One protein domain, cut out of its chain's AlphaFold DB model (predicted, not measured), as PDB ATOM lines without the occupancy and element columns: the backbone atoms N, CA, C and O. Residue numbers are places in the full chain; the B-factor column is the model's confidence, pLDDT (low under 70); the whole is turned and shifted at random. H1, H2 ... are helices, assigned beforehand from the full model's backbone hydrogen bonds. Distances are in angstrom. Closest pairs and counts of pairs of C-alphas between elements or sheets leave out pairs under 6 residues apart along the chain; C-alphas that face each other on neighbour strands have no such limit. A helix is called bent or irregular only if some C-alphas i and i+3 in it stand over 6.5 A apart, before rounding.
ATOM      1  N   ASP A   8     -40.201 -10.583  69.844       63.59
ATOM      2  CA  ASP A   8     -41.429 -11.068  69.187       63.59
ATOM      3  C   ASP A   8     -41.924 -10.119  68.069       63.59
ATOM      4  O   ASP A   8     -42.470 -10.567  67.065       63.59
ATOM      5  N   SER A   9     -41.691  -8.804  68.186       69.94
ATOM      6  CA  SER A   9     -42.032  -7.851  67.118       69.94
ATOM      7  C   SER A   9     -41.113  -7.973  65.902       69.94
ATOM      8  O   SER A   9     -41.613  -7.994  64.780       69.94
ATOM      9  N   ASP A  10     -39.806  -8.161  66.116       78.06
ATOM     10  CA  ASP A  10     -38.835  -8.306  65.023       78.06
ATOM     11  C   ASP A  10     -39.057  -9.614  64.244       78.06
ATOM     12  O   ASP A  10     -39.027  -9.628  63.012       78.06
ATOM     13  N   ARG A  11     -39.370 -10.711  64.950       84.62
ATOM     14  CA  ARG A  11     -39.696 -12.000  64.321       84.62
ATOM     15  C   ARG A  11     -40.937 -11.913  63.429       84.62
ATOM     16  O   ARG A  11     -40.897 -12.385  62.297       84.62
ATOM     17  N   ARG A  12     -42.027 -11.305  63.910       85.75
ATOM     18  CA  ARG A  12     -43.269 -11.170  63.123       85.75
ATOM     19  C   ARG A  12     -43.068 -10.327  61.871       85.75
ATOM     20  O   ARG A  12     -43.671 -10.616  60.842       85.75
ATOM     21  N   THR A  13     -42.215  -9.305  61.939       88.00
ATOM     22  CA  THR A  13     -41.833  -8.530  60.756       88.00
ATOM     23  C   THR A  13     -41.101  -9.407  59.741       88.00
ATOM     24  O   THR A  13     -41.492  -9.406  58.579       88.00
ATOM     25  N   LEU A  14     -40.120 -10.213  60.170       89.44
ATOM     26  CA  LEU A  14     -39.417 -11.150  59.281       89.44
ATOM     27  C   LEU A  14     -40.365 -12.161  58.623       89.44
ATOM     28  O   LEU A  14     -40.270 -12.391  57.419       89.44
ATOM     29  N   GLU A  15     -41.290 -12.745  59.389       92.06
ATOM     30  CA  GLU A  15     -42.291 -13.687  58.871       92.06
ATOM     31  C   GLU A  15     -43.218 -13.021  57.841       92.06
ATOM     32  O   GLU A  15     -43.419 -13.572  56.761       92.06
ATOM     33  N   SER A  16     -43.717 -11.810  58.121       91.75
ATOM     34  CA  SER A  16     -44.555 -11.048  57.181       91.75
ATOM     35  C   SER A  16     -43.812 -10.736  55.881       91.75
ATOM     36  O   SER A  16     -44.323 -11.002  54.796       91.75
ATOM     37  N   THR A  17     -42.581 -10.227  55.974       91.62
ATOM     38  CA  THR A  17     -41.765  -9.890  54.798       91.62
ATOM     39  C   THR A  17     -41.421 -11.130  53.975       91.62
ATOM     40  O   THR A  17     -41.450 -11.089  52.742       91.62
ATOM     41  N   LEU A  18     -41.137 -12.258  54.630       94.81
ATOM     42  CA  LEU A  18     -40.885 -13.523  53.945       94.81
ATOM     43  C   LEU A  18     -42.139 -14.042  53.230       94.81
ATOM     44  O   LEU A  18     -42.037 -14.463  52.076       94.81
ATOM     45  N   ALA A  19     -43.309 -13.978  53.869       94.69
ATOM     46  CA  ALA A  19     -44.575 -14.370  53.253       94.69
ATOM     47  C   ALA A  19     -44.897 -13.516  52.015       94.69
ATOM     48  O   ALA A  19     -45.207 -14.059  50.955       94.69
ATOM     49  N   GLU A  20     -44.751 -12.193  52.118       94.88
ATOM     50  CA  GLU A  20     -44.919 -11.258  50.996       94.88
ATOM     51  C   GLU A  20     -43.956 -11.571  49.845       94.88
ATOM     52  O   GLU A  20     -44.358 -11.619  48.681       94.88
ATOM     53  N   SER A  21     -42.697 -11.859  50.167       93.50
ATOM     54  CA  SER A  21     -41.667 -12.158  49.172       93.50
ATOM     55  C   SER A  21     -41.899 -13.500  48.466       93.50
ATOM     56  O   SER A  21     -41.673 -13.605  47.257       93.50
ATOM     57  N   LEU A  22     -42.377 -14.525  49.180       95.38
ATOM     58  CA  LEU A  22     -42.779 -15.807  48.585       95.38
ATOM     59  C   LEU A  22     -44.014 -15.640  47.692       95.38
ATOM     60  O   LEU A  22     -44.029 -16.137  46.564       95.38
ATOM     61  N   ALA A  23     -45.021 -14.900  48.167       94.81
ATOM     62  CA  ALA A  23     -46.229 -14.610  47.401       94.81
ATOM     63  C   ALA A  23     -45.900 -13.853  46.113       94.81
ATOM     64  O   ALA A  23     -46.452 -14.184  45.060       94.81
ATOM     65  N   ALA A  24     -44.947 -12.915  46.155       93.25
ATOM     66  CA  ALA A  24     -44.465 -12.201  44.978       93.25
ATOM     67  C   ALA A  24     -43.921 -13.159  43.907       93.25
ATOM     68  O   ALA A  24     -44.335 -13.049  42.752       93.25
ATOM     69  N   LEU A  25     -43.069 -14.129  44.270       93.88
ATOM     70  CA  LEU A  25     -42.524 -15.136  43.339       93.88
ATOM     71  C   LEU A  25     -43.596 -16.036  42.710       93.88
ATOM     72  O   LEU A  25     -43.373 -16.583  41.630       93.88
ATOM     73  N   SER A  26     -44.745 -16.192  43.369       94.38
ATOM     74  CA  SER A  26     -45.853 -17.016  42.878       94.38
ATOM     75  C   SER A  26     -46.720 -16.326  41.818       94.38
ATOM     76  O   SER A  26     -47.468 -16.990  41.100       94.38
ATOM     77  N   GLN A  27     -46.641 -14.994  41.715       92.94
ATOM     78  CA  GLN A  27     -47.483 -14.220  40.806       92.94
ATOM     79  C   GLN A  27     -47.157 -14.529  39.344       92.94
ATOM     80  O   GLN A  27     -45.991 -14.655  38.968       92.94
ATOM     81  N   HIS A  28     -48.188 -14.573  38.498       86.25
ATOM     82  CA  HIS A  28     -48.030 -14.851  37.072       86.25
ATOM     83  C   HIS A  28     -47.127 -13.818  36.384       86.25
ATOM     84  O   HIS A  28     -47.415 -12.622  36.365       86.25
ATOM     85  N   SER A  29     -46.045 -14.300  35.784       85.81
ATOM     86  CA  SER A  29     -45.104 -13.521  34.979       85.81
ATOM     87  C   SER A  29     -44.403 -14.451  33.993       85.81
ATOM     88  O   SER A  29     -44.323 -15.637  34.291       85.81
ATOM     89  N   PRO A  30     -43.835 -13.951  32.883       89.19
ATOM     90  CA  PRO A  30     -42.900 -14.745  32.091       89.19
ATOM     91  C   PRO A  30     -41.828 -15.387  32.984       89.19
ATOM     92  O   PRO A  30     -41.261 -14.706  33.844       89.19
ATOM     93  N   GLU A  31     -41.559 -16.678  32.794       91.25
ATOM     94  CA  GLU A  31     -40.550 -17.416  33.554       91.25
ATOM     95  C   GLU A  31     -39.299 -17.740  32.710       91.25
ATOM     96  O   GLU A  31     -39.404 -17.940  31.495       91.25
ATOM     97  N   PRO A  32     -38.103 -17.817  33.328       90.12
ATOM     98  CA  PRO A  32     -36.915 -18.363  32.682       90.12
ATOM     99  C   PRO A  32     -37.119 -19.815  32.232       90.12
ATOM    100  O   PRO A  32     -37.848 -20.581  32.866       90.12
ATOM    101  N   ASP A  33     -36.404 -20.235  31.186       83.38
ATOM    102  CA  ASP A  33     -36.440 -21.613  30.683       83.38
ATOM    103  C   ASP A  33     -36.213 -22.632  31.819       83.38
ATOM    104  O   ASP A  33     -35.144 -22.680  32.430       83.38
ATOM    105  N   GLY A  34     -37.207 -23.488  32.077       77.81
ATOM    106  CA  GLY A  34     -37.142 -24.544  33.094       77.81
ATOM    107  C   GLY A  34     -37.632 -24.148  34.490       77.81
ATOM    108  O   GLY A  34     -37.692 -25.027  35.355       77.81
ATOM    109  N   VAL A  35     -38.020 -22.887  34.699       85.88
ATOM    110  CA  VAL A  35     -38.718 -22.429  35.907       85.88
ATOM    111  C   VAL A  35     -40.217 -22.643  35.727       85.88
ATOM    112  O   VAL A  35     -40.790 -22.227  34.724       85.88
ATOM    113  N   ILE A  36     -40.853 -23.326  36.681       81.19
ATOM    114  CA  ILE A  36     -42.293 -23.583  36.654       81.19
ATOM    115  C   ILE A  36     -42.884 -23.155  37.993       81.19
ATOM    116  O   ILE A  36     -42.543 -23.722  39.030       81.19
ATOM    117  N   VAL A  37     -43.808 -22.198  37.955       79.69
ATOM    118  CA  VAL A  37     -44.654 -21.862  39.105       79.69
ATOM    119  C   VAL A  37     -45.976 -22.595  38.951       79.69
ATOM    120  O   VAL A  37     -46.694 -22.411  37.970       79.69
ATOM    121  N   ALA A  38     -46.296 -23.459  39.911       77.19
ATOM    122  CA  ALA A  38     -47.477 -24.310  39.802       77.19
ATOM    123  C   ALA A  38     -48.795 -23.536  40.004       77.19
ATOM    124  O   ALA A  38     -49.764 -23.800  39.293       77.19
ATOM    125  N   ARG A  39     -48.843 -22.590  40.956       87.25
ATOM    126  CA  ARG A  39     -49.984 -21.681  41.178       87.25
ATOM    127  C   ARG A  39     -49.580 -20.441  41.981       87.25
ATOM    128  O   ARG A  39     -48.652 -20.520  42.785       87.25
ATOM    129  N   ALA A  40     -50.330 -19.354  41.808       91.56
ATOM    130  CA  ALA A  40     -50.232 -18.153  42.636       91.56
ATOM    131  C   ALA A  40     -50.906 -18.344  44.011       91.56
ATOM    132  O   ALA A  40     -51.832 -19.152  44.139       91.56
ATOM    133  N   PHE A  41     -50.444 -17.597  45.015       95.06
ATOM    134  CA  PHE A  41     -50.995 -17.552  46.376       95.06
ATOM    135  C   PHE A  41     -50.768 -16.179  47.028       95.06
ATOM    136  O   PHE A  41     -49.917 -15.407  46.573       95.06
ATOM    137  N   ASP A  42     -51.511 -15.891  48.100       94.56
ATOM    138  CA  ASP A  42     -51.404 -14.639  48.846       94.56
ATOM    139  C   ASP A  42     -50.564 -14.811  50.120       94.56
ATOM    140  O   ASP A  42     -50.508 -15.878  50.727       94.56
ATOM    141  N   ALA A  43     -49.915 -13.733  50.567       93.31
ATOM    142  CA  ALA A  43     -49.053 -13.761  51.753       93.31
ATOM    143  C   ALA A  43     -49.805 -14.163  53.036       93.31
ATOM    144  O   ALA A  43     -49.230 -14.775  53.931       93.31
ATOM    145  N   VAL A  44     -51.103 -13.847  53.111       92.06
ATOM    146  CA  VAL A  44     -51.973 -14.187  54.248       92.06
ATOM    147  C   VAL A  44     -52.218 -15.693  54.388       92.06
ATOM    148  O   VAL A  44     -52.595 -16.149  55.465       92.06
ATOM    149  N   ASP A  45     -51.981 -16.468  53.326       90.75
ATOM    150  CA  ASP A  45     -52.187 -17.918  53.316       90.75
ATOM    151  C   ASP A  45     -51.020 -18.691  53.962       90.75
ATOM    152  O   ASP A  45     -51.107 -19.909  54.155       90.75
ATOM    153  N   ILE A  46     -49.919 -17.999  54.284       90.88
ATOM    154  CA  ILE A  46     -48.685 -18.595  54.801       90.88
ATOM    155  C   ILE A  46     -48.636 -18.472  56.323       90.88
ATOM    156  O   ILE A  46     -48.557 -17.377  56.875       90.88
ATOM    157  N   ASP A  47     -48.592 -19.622  56.996       88.12
ATOM    158  CA  ASP A  47     -48.404 -19.719  58.444       88.12
ATOM    159  C   ASP A  47     -47.122 -20.496  58.784       88.12
ATOM    160  O   ASP A  47     -47.082 -21.730  58.704       88.12
ATOM    161  N   PHE A  48     -46.083 -19.767  59.210       85.69
ATOM    162  CA  PHE A  48     -44.791 -20.322  59.646       85.69
ATOM    163  C   PHE A  48     -44.854 -21.076  60.986       85.69
ATOM    164  O   PHE A  48     -43.883 -21.738  61.367       85.69
ATOM    165  N   GLY A  49     -45.980 -21.011  61.702       81.00
ATOM    166  CA  GLY A  49     -46.262 -21.844  62.871       81.00
ATOM    167  C   GLY A  49     -46.741 -23.258  62.521       81.00
ATOM    168  O   GLY A  49     -46.762 -24.124  63.397       81.00
ATOM    169  N   SER A  50     -47.106 -23.506  61.260       84.00
ATOM    170  CA  SER A  50     -47.619 -24.790  60.764       84.00
ATOM    171  C   SER A  50     -46.586 -25.544  59.911       84.00
ATOM    172  O   SER A  50     -45.516 -25.027  59.624       84.00
ATOM    173  N   GLU A  51     -46.885 -26.769  59.473       81.94
ATOM    174  CA  GLU A  51     -46.063 -27.460  58.459       81.94
ATOM    175  C   GLU A  51     -46.415 -27.024  57.022       81.94
ATOM    176  O   GLU A  51     -45.627 -27.219  56.102       81.94
ATOM    177  N   ALA A  52     -47.570 -26.375  56.830       83.56
ATOM    178  CA  ALA A  52     -48.126 -26.072  55.511       83.56
ATOM    179  C   ALA A  52     -47.335 -25.006  54.737       83.56
ATOM    180  O   ALA A  52     -47.428 -24.939  53.514       83.56
ATOM    181  N   TRP A  53     -46.527 -24.172  55.409       87.12
ATOM    182  CA  TRP A  53     -45.705 -23.171  54.717       87.12
ATOM    183  C   TRP A  53     -44.686 -23.808  53.752       87.12
ATOM    184  O   TRP A  53     -44.304 -23.190  52.756       87.12
ATOM    185  N   VAL A  54     -44.280 -25.058  54.013       87.19
ATOM    186  CA  VAL A  54     -43.373 -25.826  53.149       87.19
ATOM    187  C   VAL A  54     -43.999 -26.110  51.782       87.19
ATOM    188  O   VAL A  54     -43.292 -26.061  50.773       87.19
ATOM    189  N   ASP A  55     -45.315 -26.314  51.718       87.50
ATOM    190  CA  ASP A  55     -46.023 -26.536  50.455       87.50
ATOM    191  C   ASP A  55     -45.932 -25.292  49.558       87.50
ATOM    192  O   ASP A  55     -45.699 -25.394  48.356       87.50
ATOM    193  N   TYR A  56     -46.037 -24.090  50.134       90.25
ATOM    194  CA  TYR A  56     -45.881 -22.841  49.378       90.25
ATOM    195  C   TYR A  56     -44.446 -22.633  48.893       90.25
ATOM    196  O   TYR A  56     -44.236 -22.140  47.782       90.25
ATOM    197  N   LEU A  57     -43.456 -23.061  49.680       89.62
ATOM    198  CA  LEU A  57     -42.059 -23.067  49.254       89.62
ATOM    199  C   LEU A  57     -41.849 -24.003  48.052       89.62
ATOM    200  O   LEU A  57     -41.144 -23.636  47.110       89.62
ATOM    201  N   GLU A  58     -42.485 -25.179  48.047       88.44
ATOM    202  CA  GLU A  58     -42.425 -26.139  46.938       88.44
ATOM    203  C   GLU A  58     -42.960 -25.538  45.627       88.44
ATOM    204  O   GLU A  58     -42.379 -25.784  44.564       88.44
ATOM    205  N   LEU A  59     -44.012 -24.711  45.696       89.44
ATOM    206  CA  LEU A  59     -44.635 -24.064  44.531       89.44
ATOM    207  C   LEU A  59     -43.718 -23.056  43.825       89.44
ATOM    208  O   LEU A  59     -43.857 -22.863  42.616       89.44
ATOM    209  N   VAL A  60     -42.803 -22.418  44.562       91.50
ATOM    210  CA  VAL A  60     -41.880 -21.393  44.037       91.50
ATOM    211  C   VAL A  60     -40.418 -21.847  44.012       91.50
ATOM    212  O   VAL A  60     -39.542 -21.076  43.629       91.50
ATOM    213  N   GLN A  61     -40.124 -23.097  44.380       89.56
ATOM    214  CA  GLN A  61     -38.750 -23.585  44.560       89.56
ATOM    215  C   GLN A  61     -37.856 -23.437  43.316       89.56
ATOM    216  O   GLN A  61     -36.640 -23.281  43.447       89.56
ATOM    217  N   ASP A  62     -38.438 -23.468  42.110       87.94
ATOM    218  CA  ASP A  62     -37.681 -23.321  40.863       87.94
ATOM    219  C   ASP A  62     -37.084 -21.908  40.722       87.94
ATOM    220  O   ASP A  62     -35.975 -21.770  40.204       87.94
ATOM    221  N   TRP A  63     -37.736 -20.880  41.280       91.19
ATOM    222  CA  TRP A  63     -37.164 -19.533  41.388       91.19
ATOM    223  C   TRP A  63     -35.989 -19.471  42.359       91.19
ATOM    224  O   TRP A  63     -35.075 -18.675  42.166       91.19
ATOM    225  N   LEU A  64     -35.995 -20.312  43.394       89.56
ATOM    226  CA  LEU A  64     -34.987 -20.306  44.455       89.56
ATOM    227  C   LEU A  64     -33.691 -21.012  44.057       89.56
ATOM    228  O   LEU A  64     -32.712 -20.921  44.801       89.56
ATOM    229  N   ARG A  65     -33.675 -21.723  42.921       85.44
ATOM    230  CA  ARG A  65     -32.520 -22.469  42.390       85.44
ATOM    231  C   ARG A  65     -31.808 -23.284  43.478       85.44
ATOM    232  O   ARG A  65     -30.609 -23.121  43.702       85.44
ATOM    233  N   LEU A  66     -32.566 -24.093  44.215       81.12
ATOM    234  CA  LEU A  66     -32.006 -24.973  45.241       81.12
ATOM    235  C   LEU A  66     -31.154 -26.071  44.585       81.12
ATOM    236  O   LEU A  66     -31.447 -26.514  43.473       81.12
ATOM    237  N   ASP A  67     -30.094 -26.510  45.268       67.56
ATOM    238  CA  ASP A  67     -29.190 -27.538  44.737       67.56
ATOM    239  C   ASP A  67     -29.877 -28.904  44.603       67.56
ATOM    240  O   ASP A  67     -29.466 -29.736  43.794       67.56
ATOM    241  N   GLN A  68     -30.941 -29.123  45.369       71.19
ATOM    242  CA  GLN A  68     -31.826 -30.278  45.295       71.19
ATOM    243  C   GLN A  68     -33.278 -29.820  45.433       71.19
ATOM    244  O   GLN A  68     -33.557 -28.841  46.130       71.19
ATOM    245  N   ARG A  69     -34.200 -30.532  44.774       75.75
ATOM    246  CA  ARG A  69     -35.630 -30.269  44.934       75.75
ATOM    247  C   ARG A  69     -36.103 -30.627  46.331       75.75
ATOM    248  O   ARG A  69     -35.691 -31.630  46.913       75.75
ATOM    249  N   ILE A  70     -37.031 -29.816  46.811       78.25
ATOM    250  CA  ILE A  70     -37.863 -30.150  47.955       78.25
ATOM    251  C   ILE A  70     -39.019 -30.999  47.424       78.25
ATOM    252  O   ILE A  70     -39.641 -30.637  46.425       78.25
ATOM    253  N   GLU A  71     -39.266 -32.142  48.063       71.88
ATOM    254  CA  GLU A  71     -40.332 -33.072  47.684       71.88
ATOM    255  C   GLU A  71     -41.389 -33.138  48.791       71.88
ATOM    256  O   GLU A  71     -41.065 -33.453  49.937       71.88
ATOM    257  N   SER A  72     -42.652 -32.900  48.430       60.28
ATOM    258  CA  SER A  72     -43.821 -32.871  49.330       60.28
ATOM    259  C   SER A  72     -44.097 -34.157  50.113       60.28
ATOM    260  O   SER A  72     -44.824 -34.129  51.100       60.28
ATOM    261  N   PHE A  73     -43.558 -35.306  49.697       67.56
ATOM    262  CA  PHE A  73     -43.766 -36.569  50.416       67.56
ATOM    263  C   PHE A  73     -42.760 -36.804  51.554       67.56
ATOM    264  O   PHE A  73     -42.867 -37.808  52.261       67.56
ATOM    265  N   LEU A  74     -41.766 -35.927  51.710       70.50
ATOM    266  CA  LEU A  74     -40.833 -35.975  52.830       70.50
ATOM    267  C   LEU A  74     -41.464 -35.435  54.112       70.50
ATOM    268  O   LEU A  74     -42.368 -34.604  54.079       70.50
ATOM    269  N   SER A  75     -40.915 -35.832  55.260       79.69
ATOM    270  CA  SER A  75     -41.242 -35.144  56.509       79.69
ATOM    271  C   SER A  75     -40.694 -33.710  56.506       79.69
ATOM    272  O   SER A  75     -39.607 -33.449  55.982       79.69
ATOM    273  N   THR A  76     -41.389 -32.782  57.172       79.12
ATOM    274  CA  THR A  76     -40.972 -31.375  57.345       79.12
ATOM    275  C   THR A  76     -39.512 -31.259  57.778       79.12
ATOM    276  O   THR A  76     -38.736 -30.472  57.247       79.12
ATOM    277  N   LYS A  77     -39.090 -32.123  58.704       80.44
ATOM    278  CA  LYS A  77     -37.728 -32.136  59.243       80.44
ATOM    279  C   LYS A  77     -36.672 -32.506  58.193       80.44
ATOM    280  O   LYS A  77     -35.562 -31.972  58.219       80.44
ATOM    281  N   GLU A  78     -37.001 -33.402  57.267       79.56
ATOM    282  CA  GLU A  78     -36.125 -33.758  56.148       79.56
ATOM    283  C   GLU A  78     -36.049 -32.627  55.127       79.56
ATOM    284  O   GLU A  78     -34.944 -32.292  54.699       79.56
ATOM    285  N   VAL A  79     -37.184 -31.989  54.823       82.38
ATOM    286  CA  VAL A  79     -37.241 -30.813  53.946       82.38
ATOM    287  C   VAL A  79     -36.395 -29.667  54.491       82.38
ATOM    288  O   VAL A  79     -35.594 -29.093  53.758       82.38
ATOM    289  N   LEU A  80     -36.518 -29.346  55.779       84.38
ATOM    290  CA  LEU A  80     -35.759 -28.255  56.394       84.38
ATOM    291  C   LEU A  80     -34.257 -28.523  56.385       84.38
ATOM    292  O   LEU A  80     -33.463 -27.623  56.111       84.38
ATOM    293  N   ARG A  81     -33.850 -29.768  56.638       81.19
ATOM    294  CA  ARG A  81     -32.445 -30.169  56.526       81.19
ATOM    295  C   ARG A  81     -31.943 -29.990  55.092       81.19
ATOM    296  O   ARG A  81     -30.855 -29.447  54.898       81.19
ATOM    297  N   ASP A  82     -32.735 -30.413  54.110       77.62
ATOM    298  CA  ASP A  82     -32.407 -30.285  52.691       77.62
ATOM    299  C   ASP A  82     -32.310 -28.810  52.263       77.62
ATOM    300  O   ASP A  82     -31.359 -28.431  51.571       77.62
ATOM    301  N   LEU A  83     -33.230 -27.967  52.736       85.06
ATOM    302  CA  LEU A  83     -33.264 -26.526  52.498       85.06
ATOM    303  C   LEU A  83     -32.034 -25.820  53.079       85.06
ATOM    304  O   LEU A  83     -31.312 -25.156  52.338       85.06
ATOM    305  N   PHE A  84     -31.750 -25.964  54.377       83.31
ATOM    306  CA  PHE A  84     -30.637 -25.237  55.012       83.31
ATOM    307  C   PHE A  84     -29.260 -25.702  54.532       83.31
ATOM    308  O   PHE A  84     -28.324 -24.893  54.466       83.31
ATOM    309  N   SER A  85     -29.166 -26.958  54.086       76.25
ATOM    310  CA  SER A  85     -28.009 -27.454  53.345       76.25
ATOM    311  C   SER A  85     -27.812 -26.677  52.034       76.25
ATOM    312  O   SER A  85     -26.716 -26.160  51.791       76.25
ATOM    313  N   CYS A  86     -28.879 -26.478  51.244       74.88
ATOM    314  CA  CYS A  86     -28.844 -25.666  50.015       74.88
ATOM    315  C   CYS A  86     -28.522 -24.189  50.286       74.88
ATOM    316  O   CYS A  86     -27.834 -23.541  49.499       74.88
ATOM    317  N   LEU A  87     -28.991 -23.641  51.410       78.88
ATOM    318  CA  LEU A  87     -28.700 -22.260  51.813       78.88
ATOM    319  C   LEU A  87     -27.266 -22.078  52.339       78.88
ATOM    320  O   LEU A  87     -26.826 -20.952  52.571       78.88
ATOM    321  N   GLY A  88     -26.519 -23.167  52.544       70.06
ATOM    322  CA  GLY A  88     -25.151 -23.115  53.050       70.06
ATOM    323  C   GLY A  88     -25.030 -22.711  54.517       70.06
ATOM    324  O   GLY A  88     -23.937 -22.341  54.950       70.06
ATOM    325  N   LYS A  89     -26.125 -22.784  55.282       72.56
ATOM    326  CA  LYS A  89     -26.175 -22.426  56.711       72.56
ATOM    327  C   LYS A  89     -26.074 -23.654  57.633       72.56
ATOM    328  O   LYS A  89     -26.279 -23.532  58.836       72.56
ATOM    329  N   GLY A  90     -25.719 -24.823  57.087       65.69
ATOM    330  CA  GLY A  90     -25.570 -26.079  57.830       65.69
ATOM    331  C   GLY A  90     -26.857 -26.906  57.872       65.69
ATOM    332  O   GLY A  90     -27.678 -26.826  56.964       65.69
ATOM    333  N   GLY A  91     -27.002 -27.743  58.903       67.50
ATOM    334  CA  GLY A  91     -28.196 -28.563  59.130       67.50
ATOM    335  C   GLY A  91     -29.293 -27.833  59.915       67.50
ATOM    336  O   GLY A  91     -29.423 -26.612  59.873       67.50
ATOM    337  N   LEU A  92     -30.077 -28.599  60.675       74.88
ATOM    338  CA  LEU A  92     -31.190 -28.081  61.485       74.88
ATOM    339  C   LEU A  92     -30.722 -27.227  62.677       74.88
ATOM    340  O   LEU A  92     -31.447 -26.349  63.137       74.88
ATOM    341  N   HIS A  93     -29.512 -27.479  63.185       76.88
ATOM    342  CA  HIS A  93     -28.992 -26.838  64.389       76.88
ATOM    343  C   HIS A  93     -28.807 -25.324  64.195       76.88
ATOM    344  O   HIS A  93     -28.065 -24.890  63.319       76.88
ATOM    345  N   GLY A  94     -29.462 -24.520  65.037       77.62
ATOM    346  CA  GLY A  94     -29.418 -23.052  64.985       77.62
ATOM    347  C   GLY A  94     -30.411 -22.421  64.002       77.62
ATOM    348  O   GLY A  94     -30.828 -21.291  64.231       77.62
ATOM    349  N   ASN A  95     -30.863 -23.158  62.982       83.38
ATOM    350  CA  ASN A  95     -31.807 -22.678  61.960       83.38
ATOM    351  C   ASN A  95     -33.266 -23.086  62.235       83.38
ATOM    352  O   ASN A  95     -34.197 -22.423  61.782       83.38
ATOM    353  N   VAL A  96     -33.472 -24.176  62.977       83.19
ATOM    354  CA  VAL A  96     -34.790 -24.731  63.310       83.19
ATOM    355  C   VAL A  96     -34.920 -24.846  64.827       83.19
ATOM    356  O   VAL A  96     -33.962 -25.193  65.523       83.19
ATOM    357  N   GLU A  97     -36.097 -24.516  65.350       83.38
ATOM    358  CA  GLU A  97     -36.420 -24.644  66.766       83.38
ATOM    359  C   GLU A  97     -36.433 -26.113  67.214       83.38
ATOM    360  O   GLU A  97     -36.485 -27.050  66.415       83.38
ATOM    361  N   VAL A  98     -36.416 -26.338  68.531       73.69
ATOM    362  CA  VAL A  98     -36.362 -27.687  69.130       73.69
ATOM    363  C   VAL A  98     -37.579 -28.541  68.738       73.69
ATOM    364  O   VAL A  98     -37.482 -29.768  68.709       73.69
ATOM    365  N   ASN A  99     -38.703 -27.909  68.377       73.19
ATOM    366  CA  ASN A  99     -39.890 -28.592  67.855       73.19
ATOM    367  C   ASN A  99     -39.651 -29.272  66.489       73.19
ATOM    368  O   ASN A  99     -40.415 -30.154  66.111       73.19
ATOM    369  N   GLY A 100     -38.575 -28.911  65.779       69.69
ATOM    370  CA  GLY A 100     -38.181 -29.487  64.496       69.69
ATOM    371  C   GLY A 100     -39.006 -29.025  63.293       69.69
ATOM    372  O   GLY A 100     -38.849 -29.619  62.229       69.69
ATOM    373  N   ILE A 101     -39.860 -28.010  63.463       72.25
ATOM    374  CA  ILE A 101     -40.828 -27.530  62.461       72.25
ATOM    375  C   ILE A 101     -40.688 -26.018  62.247       72.25
ATOM    376  O   ILE A 101     -40.647 -25.549  61.113       72.25
ATOM    377  N   SER A 102     -40.585 -25.246  63.330       82.81
ATOM    378  CA  SER A 102     -40.524 -23.785  63.262       82.81
ATOM    379  C   SER A 102     -39.100 -23.310  63.010       82.81
ATOM    380  O   SER A 102     -38.143 -23.830  63.584       82.81
ATOM    381  N   LEU A 103     -38.950 -22.293  62.167       87.25
ATOM    382  CA  LEU A 103     -37.655 -21.663  61.926       87.25
ATOM    383  C   LEU A 103     -37.252 -20.797  63.120       87.25
ATOM    384  O   LEU A 103     -38.100 -20.130  63.713       87.25
ATOM    385  N   THR A 104     -35.963 -20.764  63.454       89.06
ATOM    386  CA  THR A 104     -35.413 -19.729  64.344       89.06
ATOM    387  C   THR A 104     -35.347 -18.390  63.603       89.06
ATOM    388  O   THR A 104     -35.494 -18.342  62.382       89.06
ATOM    389  N   GLN A 105     -35.051 -17.294  64.309       87.44
ATOM    390  CA  GLN A 105     -34.773 -16.007  63.661       87.44
ATOM    391  C   GLN A 105     -33.653 -16.123  62.610       87.44
ATOM    392  O   GLN A 105     -33.807 -15.651  61.490       87.44
ATOM    393  N   GLN A 106     -32.571 -16.837  62.937       86.25
ATOM    394  CA  GLN A 106     -31.473 -17.102  62.004       86.25
ATOM    395  C   GLN A 106     -31.943 -17.886  60.765       86.25
ATOM    396  O   GLN A 106     -31.511 -17.597  59.648       86.25
ATOM    397  N   GLY A 107     -32.826 -18.872  60.953       88.62
ATOM    398  CA  GLY A 107     -33.408 -19.641  59.855       88.62
ATOM    399  C   GLY A 107     -34.302 -18.796  58.946       88.62
ATOM    400  O   GLY A 107     -34.202 -18.908  57.723       88.62
ATOM    401  N   LEU A 108     -35.128 -17.921  59.532       90.38
ATOM    402  CA  LEU A 108     -35.972 -16.969  58.803       90.38
ATOM    403  C   LEU A 108     -35.133 -15.991  57.980       90.38
ATOM    404  O   LEU A 108     -35.374 -15.851  56.786       90.38
ATOM    405  N   GLU A 109     -34.118 -15.372  58.585       88.25
ATOM    406  CA  GLU A 109     -33.213 -14.436  57.904       88.25
ATOM    407  C   GLU A 109     -32.490 -15.105  56.727       88.25
ATOM    408  O   GLU A 109     -32.405 -14.538  55.641       88.25
ATOM    409  N   ALA A 110     -32.014 -16.340  56.909       87.44
ATOM    410  CA  ALA A 110     -31.345 -17.090  55.852       87.44
ATOM    411  C   ALA A 110     -32.266 -17.433  54.671       87.44
ATOM    412  O   ALA A 110     -31.830 -17.396  53.517       87.44
ATOM    413  N   LEU A 111     -33.517 -17.805  54.949       91.81
ATOM    414  CA  LEU A 111     -34.496 -18.081  53.902       91.81
ATOM    415  C   LEU A 111     -34.922 -16.785  53.204       91.81
ATOM    416  O   LEU A 111     -34.959 -16.747  51.975       91.81
ATOM    417  N   LEU A 112     -35.162 -15.714  53.963       90.38
ATOM    418  CA  LEU A 112     -35.507 -14.399  53.428       90.38
ATOM    419  C   LEU A 112     -34.419 -13.865  52.492       90.38
ATOM    420  O   LEU A 112     -34.735 -13.515  51.359       90.38
ATOM    421  N   GLU A 113     -33.145 -13.932  52.891       87.12
ATOM    422  CA  GLU A 113     -31.992 -13.559  52.054       87.12
ATOM    423  C   GLU A 113     -32.034 -14.265  50.682       87.12
ATOM    424  O   GLU A 113     -31.756 -13.671  49.633       87.12
ATOM    425  N   ARG A 114     -32.424 -15.547  50.659       90.88
ATOM    426  CA  ARG A 114     -32.544 -16.326  49.419       90.88
ATOM    427  C   ARG A 114     -33.740 -15.898  48.570       90.88
ATOM    428  O   ARG A 114     -33.598 -15.810  47.348       90.88
ATOM    429  N   VAL A 115     -34.895 -15.676  49.190       93.25
ATOM    430  CA  VAL A 115     -36.144 -15.308  48.503       93.25
ATOM    431  C   VAL A 115     -36.057 -13.887  47.940       93.25
ATOM    432  O   VAL A 115     -36.420 -13.669  46.785       93.25
ATOM    433  N   GLU A 116     -35.507 -12.931  48.690       89.25
ATOM    434  CA  GLU A 116     -35.270 -11.564  48.210       89.25
ATOM    435  C   GLU A 116     -34.342 -11.554  46.997       89.25
ATOM    436  O   GLU A 116     -34.629 -10.904  45.989       89.25
ATOM    437  N   ARG A 117     -33.266 -12.350  47.036       89.75
ATOM    438  CA  ARG A 117     -32.386 -12.513  45.877       89.75
ATOM    439  C   ARG A 117     -33.128 -13.083  44.668       89.75
ATOM    440  O   ARG A 117     -32.900 -12.620  43.552       89.75
ATOM    441  N   ALA A 118     -34.002 -14.068  44.865       92.25
ATOM    442  CA  ALA A 118     -34.804 -14.629  43.782       92.25
ATOM    443  C   ALA A 118     -35.743 -13.577  43.164       92.25
ATOM    444  O   ALA A 118     -35.818 -13.491  41.939       92.25
ATOM    445  N   ASN A 119     -36.386 -12.734  43.983       91.88
ATOM    446  CA  ASN A 119     -37.219 -11.626  43.502       91.88
ATOM    447  C   ASN A 119     -36.403 -10.590  42.718       91.88
ATOM    448  O   ASN A 119     -36.779 -10.245  41.599       91.88
ATOM    449  N   ALA A 120     -35.243 -10.170  43.229       86.81
ATOM    450  CA  ALA A 120     -34.367  -9.234  42.521       86.81
ATOM    451  C   ALA A 120     -33.908  -9.783  41.155       86.81
ATOM    452  O   ALA A 120     -33.858  -9.063  40.157       86.81
ATOM    453  N   LEU A 121     -33.591 -11.082  41.084       90.56
ATOM    454  CA  LEU A 121     -33.221 -11.732  39.825       90.56
ATOM    455  C   LEU A 121     -34.411 -11.899  38.879       90.56
ATOM    456  O   LEU A 121     -34.230 -11.786  37.667       90.56
ATOM    457  N   ARG A 122     -35.618 -12.134  39.402       93.50
ATOM    458  CA  ARG A 122     -36.850 -12.134  38.608       93.50
ATOM    459  C   ARG A 122     -37.101 -10.767  37.979       93.50
ATOM    460  O   ARG A 122     -37.334 -10.711  36.777       93.50
ATOM    461  N   GLU A 123     -37.003  -9.680  38.738       90.44
ATOM    462  CA  GLU A 123     -37.151  -8.320  38.199       90.44
ATOM    463  C   GLU A 123     -36.124  -8.032  37.098       90.44
ATOM    464  O   GLU A 123     -36.485  -7.550  36.024       90.44
ATOM    465  N   LYS A 124     -34.856  -8.408  37.317       87.06
ATOM    466  CA  LYS A 124     -33.800  -8.281  36.302       87.06
ATOM    467  C   LYS A 124     -34.119  -9.081  35.035       87.06
ATOM    468  O   LYS A 124     -33.953  -8.561  33.938       87.06
ATOM    469  N   PHE A 125     -34.593 -10.318  35.180       92.06
ATOM    470  CA  PHE A 125     -35.004 -11.155  34.052       92.06
ATOM    471  C   PHE A 125     -36.151 -10.521  33.258       92.06
ATOM    472  O   PHE A 125     -36.094 -10.487  32.030       92.06
ATOM    473  N   LEU A 126     -37.165  -9.988  33.943       90.56
ATOM    474  CA  LEU A 126     -38.282  -9.303  33.293       90.56
ATOM    475  C   LEU A 126     -37.817  -8.052  32.535       90.56
ATOM    476  O   LEU A 126     -38.279  -7.831  31.421       90.56
ATOM    477  N   GLY A 127     -36.862  -7.295  33.084       85.50
ATOM    478  CA  GLY A 127     -36.226  -6.184  32.370       85.50
ATOM    479  C   GLY A 127     -35.411  -6.639  31.152       85.50
ATOM    480  O   GLY A 127     -35.523  -6.056  30.079       85.50
ATOM    481  N   ASP A 128     -34.640  -7.725  31.272       85.00
ATOM    482  CA  ASP A 128     -33.861  -8.287  30.159       85.00
ATOM    483  C   ASP A 128     -34.758  -8.717  28.978       85.00
ATOM    484  O   ASP A 128     -34.349  -8.603  27.819       85.00
ATOM    485  N   LEU A 129     -35.990  -9.177  29.236       89.94
ATOM    486  CA  LEU A 129     -36.948  -9.556  28.186       89.94
ATOM    487  C   LEU A 129     -37.360  -8.393  27.272       89.94
ATOM    488  O   LEU A 129     -37.813  -8.643  26.154       89.94
ATOM    489  N   GLU A 130     -37.199  -7.144  27.711       87.31
ATOM    490  CA  GLU A 130     -37.473  -5.969  26.879       87.31
ATOM    491  C   GLU A 130     -36.381  -5.745  25.817       87.31
ATOM    492  O   GLU A 130     -36.642  -5.159  24.765       87.31
ATOM    493  N   GLU A 131     -35.166  -6.250  26.055       79.62
ATOM    494  CA  GLU A 131     -33.990  -5.999  25.212       79.62
ATOM    495  C   GLU A 131     -33.530  -7.218  24.403       79.62
ATOM    496  O   GLU A 131     -32.950  -7.072  23.320       79.62
ATOM    497  N   VAL A 132     -33.721  -8.430  24.932       84.00
ATOM    498  CA  VAL A 132     -33.162  -9.661  24.358       84.00
ATOM    499  C   VAL A 132     -34.190 -10.783  24.247       84.00
ATOM    500  O   VAL A 132     -35.250 -10.777  24.859       84.00
ATOM    501  N   THR A 133     -33.873 -11.804  23.444       87.56
ATOM    502  CA  THR A 133     -34.746 -12.979  23.295       87.56
ATOM    503  C   THR A 133     -34.927 -13.722  24.631       87.56
ATOM    504  O   THR A 133     -33.954 -13.785  25.391       87.56
ATOM    505  N   PRO A 134     -36.065 -14.410  24.868       87.44
ATOM    506  CA  PRO A 134     -36.323 -15.148  26.112       87.44
ATOM    507  C   PRO A 134     -35.224 -16.131  26.516       87.44
ATOM    508  O   PRO A 134     -34.880 -16.245  27.689       87.44
ATOM    509  N   LYS A 135     -34.602 -16.784  25.529       83.06
ATOM    510  CA  LYS A 135     -33.470 -17.680  25.760       83.06
ATOM    511  C   LYS A 135     -32.262 -16.948  26.354       83.06
ATOM    512  O   LYS A 135     -31.679 -17.410  27.322       83.06
ATOM    513  N   VAL A 136     -31.899 -15.794  25.791       76.75
ATOM    514  CA  VAL A 136     -30.757 -14.993  26.270       76.75
ATOM    515  C   VAL A 136     -31.051 -14.395  27.647       76.75
ATOM    516  O   VAL A 136     -30.162 -14.385  28.490       76.75
ATOM    517  N   ALA A 137     -32.283 -13.940  27.900       84.38
ATOM    518  CA  ALA A 137     -32.701 -13.498  29.233       84.38
ATOM    519  C   ALA A 137     -32.625 -14.646  30.258       84.38
ATOM    520  O   ALA A 137     -32.104 -14.465  31.355       84.38
ATOM    521  N   SER A 138     -33.060 -15.853  29.877       86.38
ATOM    522  CA  SER A 138     -32.957 -17.046  30.730       86.38
ATOM    523  C   SER A 138     -31.499 -17.387  31.036       86.38
ATOM    524  O   SER A 138     -31.148 -17.592  32.196       86.38
ATOM    525  N   ASP A 139     -30.631 -17.378  30.019       76.00
ATOM    526  CA  ASP A 139     -29.191 -17.598  30.187       76.00
ATOM    527  C   ASP A 139     -28.584 -16.568  31.168       76.00
ATOM    528  O   ASP A 139     -27.859 -16.951  32.087       76.00
ATOM    529  N   ARG A 140     -28.937 -15.275  31.046       79.06
ATOM    530  CA  ARG A 140     -28.504 -14.209  31.977       79.06
ATOM    531  C   ARG A 140     -28.997 -14.431  33.406       79.06
ATOM    532  O   ARG A 140     -28.251 -14.185  34.353       79.06
ATOM    533  N   TRP A 141     -30.234 -14.892  33.576       87.19
ATOM    534  CA  TRP A 141     -30.797 -15.202  34.891       87.19
ATOM    535  C   TRP A 141     -30.032 -16.340  35.581       87.19
ATOM    536  O   TRP A 141     -29.685 -16.231  36.760       87.19
ATOM    537  N   TYR A 142     -29.694 -17.399  34.836       79.44
ATOM    538  CA  TYR A 142     -28.848 -18.484  35.340       79.44
ATOM    539  C   TYR A 142     -27.436 -17.993  35.697       79.44
ATOM    540  O   TYR A 142     -26.955 -18.298  36.791       79.44
ATOM    541  N   GLU A 143     -26.805 -17.191  34.829       72.38
ATOM    542  CA  GLU A 143     -25.485 -16.585  35.079       72.38
ATOM    543  C   GLU A 143     -25.485 -15.746  36.373       72.38
ATOM    544  O   GLU A 143     -24.603 -15.903  37.216       72.38
ATOM    545  N   ALA A 144     -26.515 -14.929  36.600       77.81
ATOM    546  CA  ALA A 144     -26.614 -14.061  37.777       77.81
ATOM    547  C   ALA A 144     -26.778 -14.831  39.106       77.81
ATOM    548  O   ALA A 144     -26.382 -14.362  40.182       77.81
ATOM    549  N   TRP A 145     -27.335 -16.045  39.067       78.62
ATOM    550  CA  TRP A 145     -27.311 -16.923  40.233       78.62
ATOM    551  C   TRP A 145     -25.901 -17.475  40.524       78.62
ATOM    552  O   TRP A 145     -25.561 -17.655  41.698       78.62
ATOM    553  N   ASP A 146     -25.083 -17.712  39.493       66.81
ATOM    554  CA  ASP A 146     -23.707 -18.223  39.618       66.81
ATOM    555  C   ASP A 146     -22.691 -17.141  40.047       66.81
ATOM    556  O   ASP A 146     -21.736 -17.453  40.764       66.81
ATOM    557  N   GLU A 147     -22.918 -15.870  39.690       61.91
ATOM    558  CA  GLU A 147     -22.025 -14.728  39.985       61.91
ATOM    559  C   GLU A 147     -21.753 -14.496  41.486       61.91
ATOM    560  O   GLU A 147     -20.665 -14.065  41.857       61.91
ATOM    561  N   ALA A 148     -22.682 -14.835  42.386       50.38
ATOM    562  CA  ALA A 148     -22.518 -14.578  43.827       50.38
ATOM    563  C   ALA A 148     -21.595 -15.566  44.570       50.38
ATOM    564  O   ALA A 148     -21.589 -15.597  45.801       50.38
TER     565      ALA A 148
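Overview. This is residues 8 to 148 of the 632 residues of the protein "DUF262 domain-containing protein" of Cellulosimicrobium sp. BI34T (UniProt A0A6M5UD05). The long helix H4 is the spine of an elongated model, with H1 packed along it, the same way, and H5 folded back from its far end as a hairpin. H2 lies over one side of the H1 and H4 pair at steep tilts, and H3 sits farther out, near H2 and the early part of H4, among long links. The printed part has 141 residues with five named helices, H1 to H5 in order along the chain, and no named strand; the class is all helix. It is compact, with a radius of gyration of the C-alphas of 15.1 A, and the C-alphas span 48 by 28 by 28 A.

Along the chain. Find C-alpha 105 at (-34.773, -16.007, 63.661); from there H4, residues 105 to 128, runs 34.4 A to C-alpha 128 at (-33.861, -8.287, 30.159). Go back to C-alpha 8 at (-41.429, -11.068, 69.187), where H1, residues 8 to 26, begins its 27.3 A. H5, residues 134 to 147, is 19.9 A long and ends at C-alpha 147 at (-22.025, -14.728, 39.985). H2 holds residues 53 to 64, 15.1 A, and is irregular: C-alphas 59 and 62 are 7.9 A apart. H3 holds residues 76 to 86, 15.3 A.

Arrangement. Start at H4, the hub, which touches H1, H2 and H5. H1 touches it at a shallow tilt of 31 degrees, the same way; the closest C-alphas, of Leu 18 and Leu 112, are 5.5 A apart. H5 touches residues 121 to 128 of H4 alone, closest at the C-alphas of Asp 128 and Ala 137, 5.4 A; this helical hairpin has a shallow tilt of 34 degrees, only just short of steep, opposite ways. H2 touches H4 with residues 63 to 64 alone, at a steep tilt of 42 degrees; the closest C-alphas are those of Leu 64 and Ala 118, 5.7 A. Residues 22 to 26 of H1 touch H2 at a steep tilt of 56 degrees, closest at the C-alphas of Ser 26 and Val 60, 6.0 A. H3 is close to H2 but not clearly touching, the closest C-alphas, of Val 54 and Thr 76, being 7.4 A apart. H3 is apart from H1 and H5. In H1, H3, H4 and H5 each O i to N i+4 pair is within hydrogen-bond range; in H2 it is 4 of 8.

Size, cuts and confidence. Look for the two C-alphas farthest apart at Val 98 and Glu 131, 49.0 A. The printed part has no cut. The links H1 to H2, H2 to H3 and H3 to H4 are long, with 26, 11 and 18 residues; H4 to H5 is tight, with 5. The mean pLDDT of the printed part is 83.8, and 11 residues are under 70, among them 8 to 9, 72 to 73 and 146 to 148.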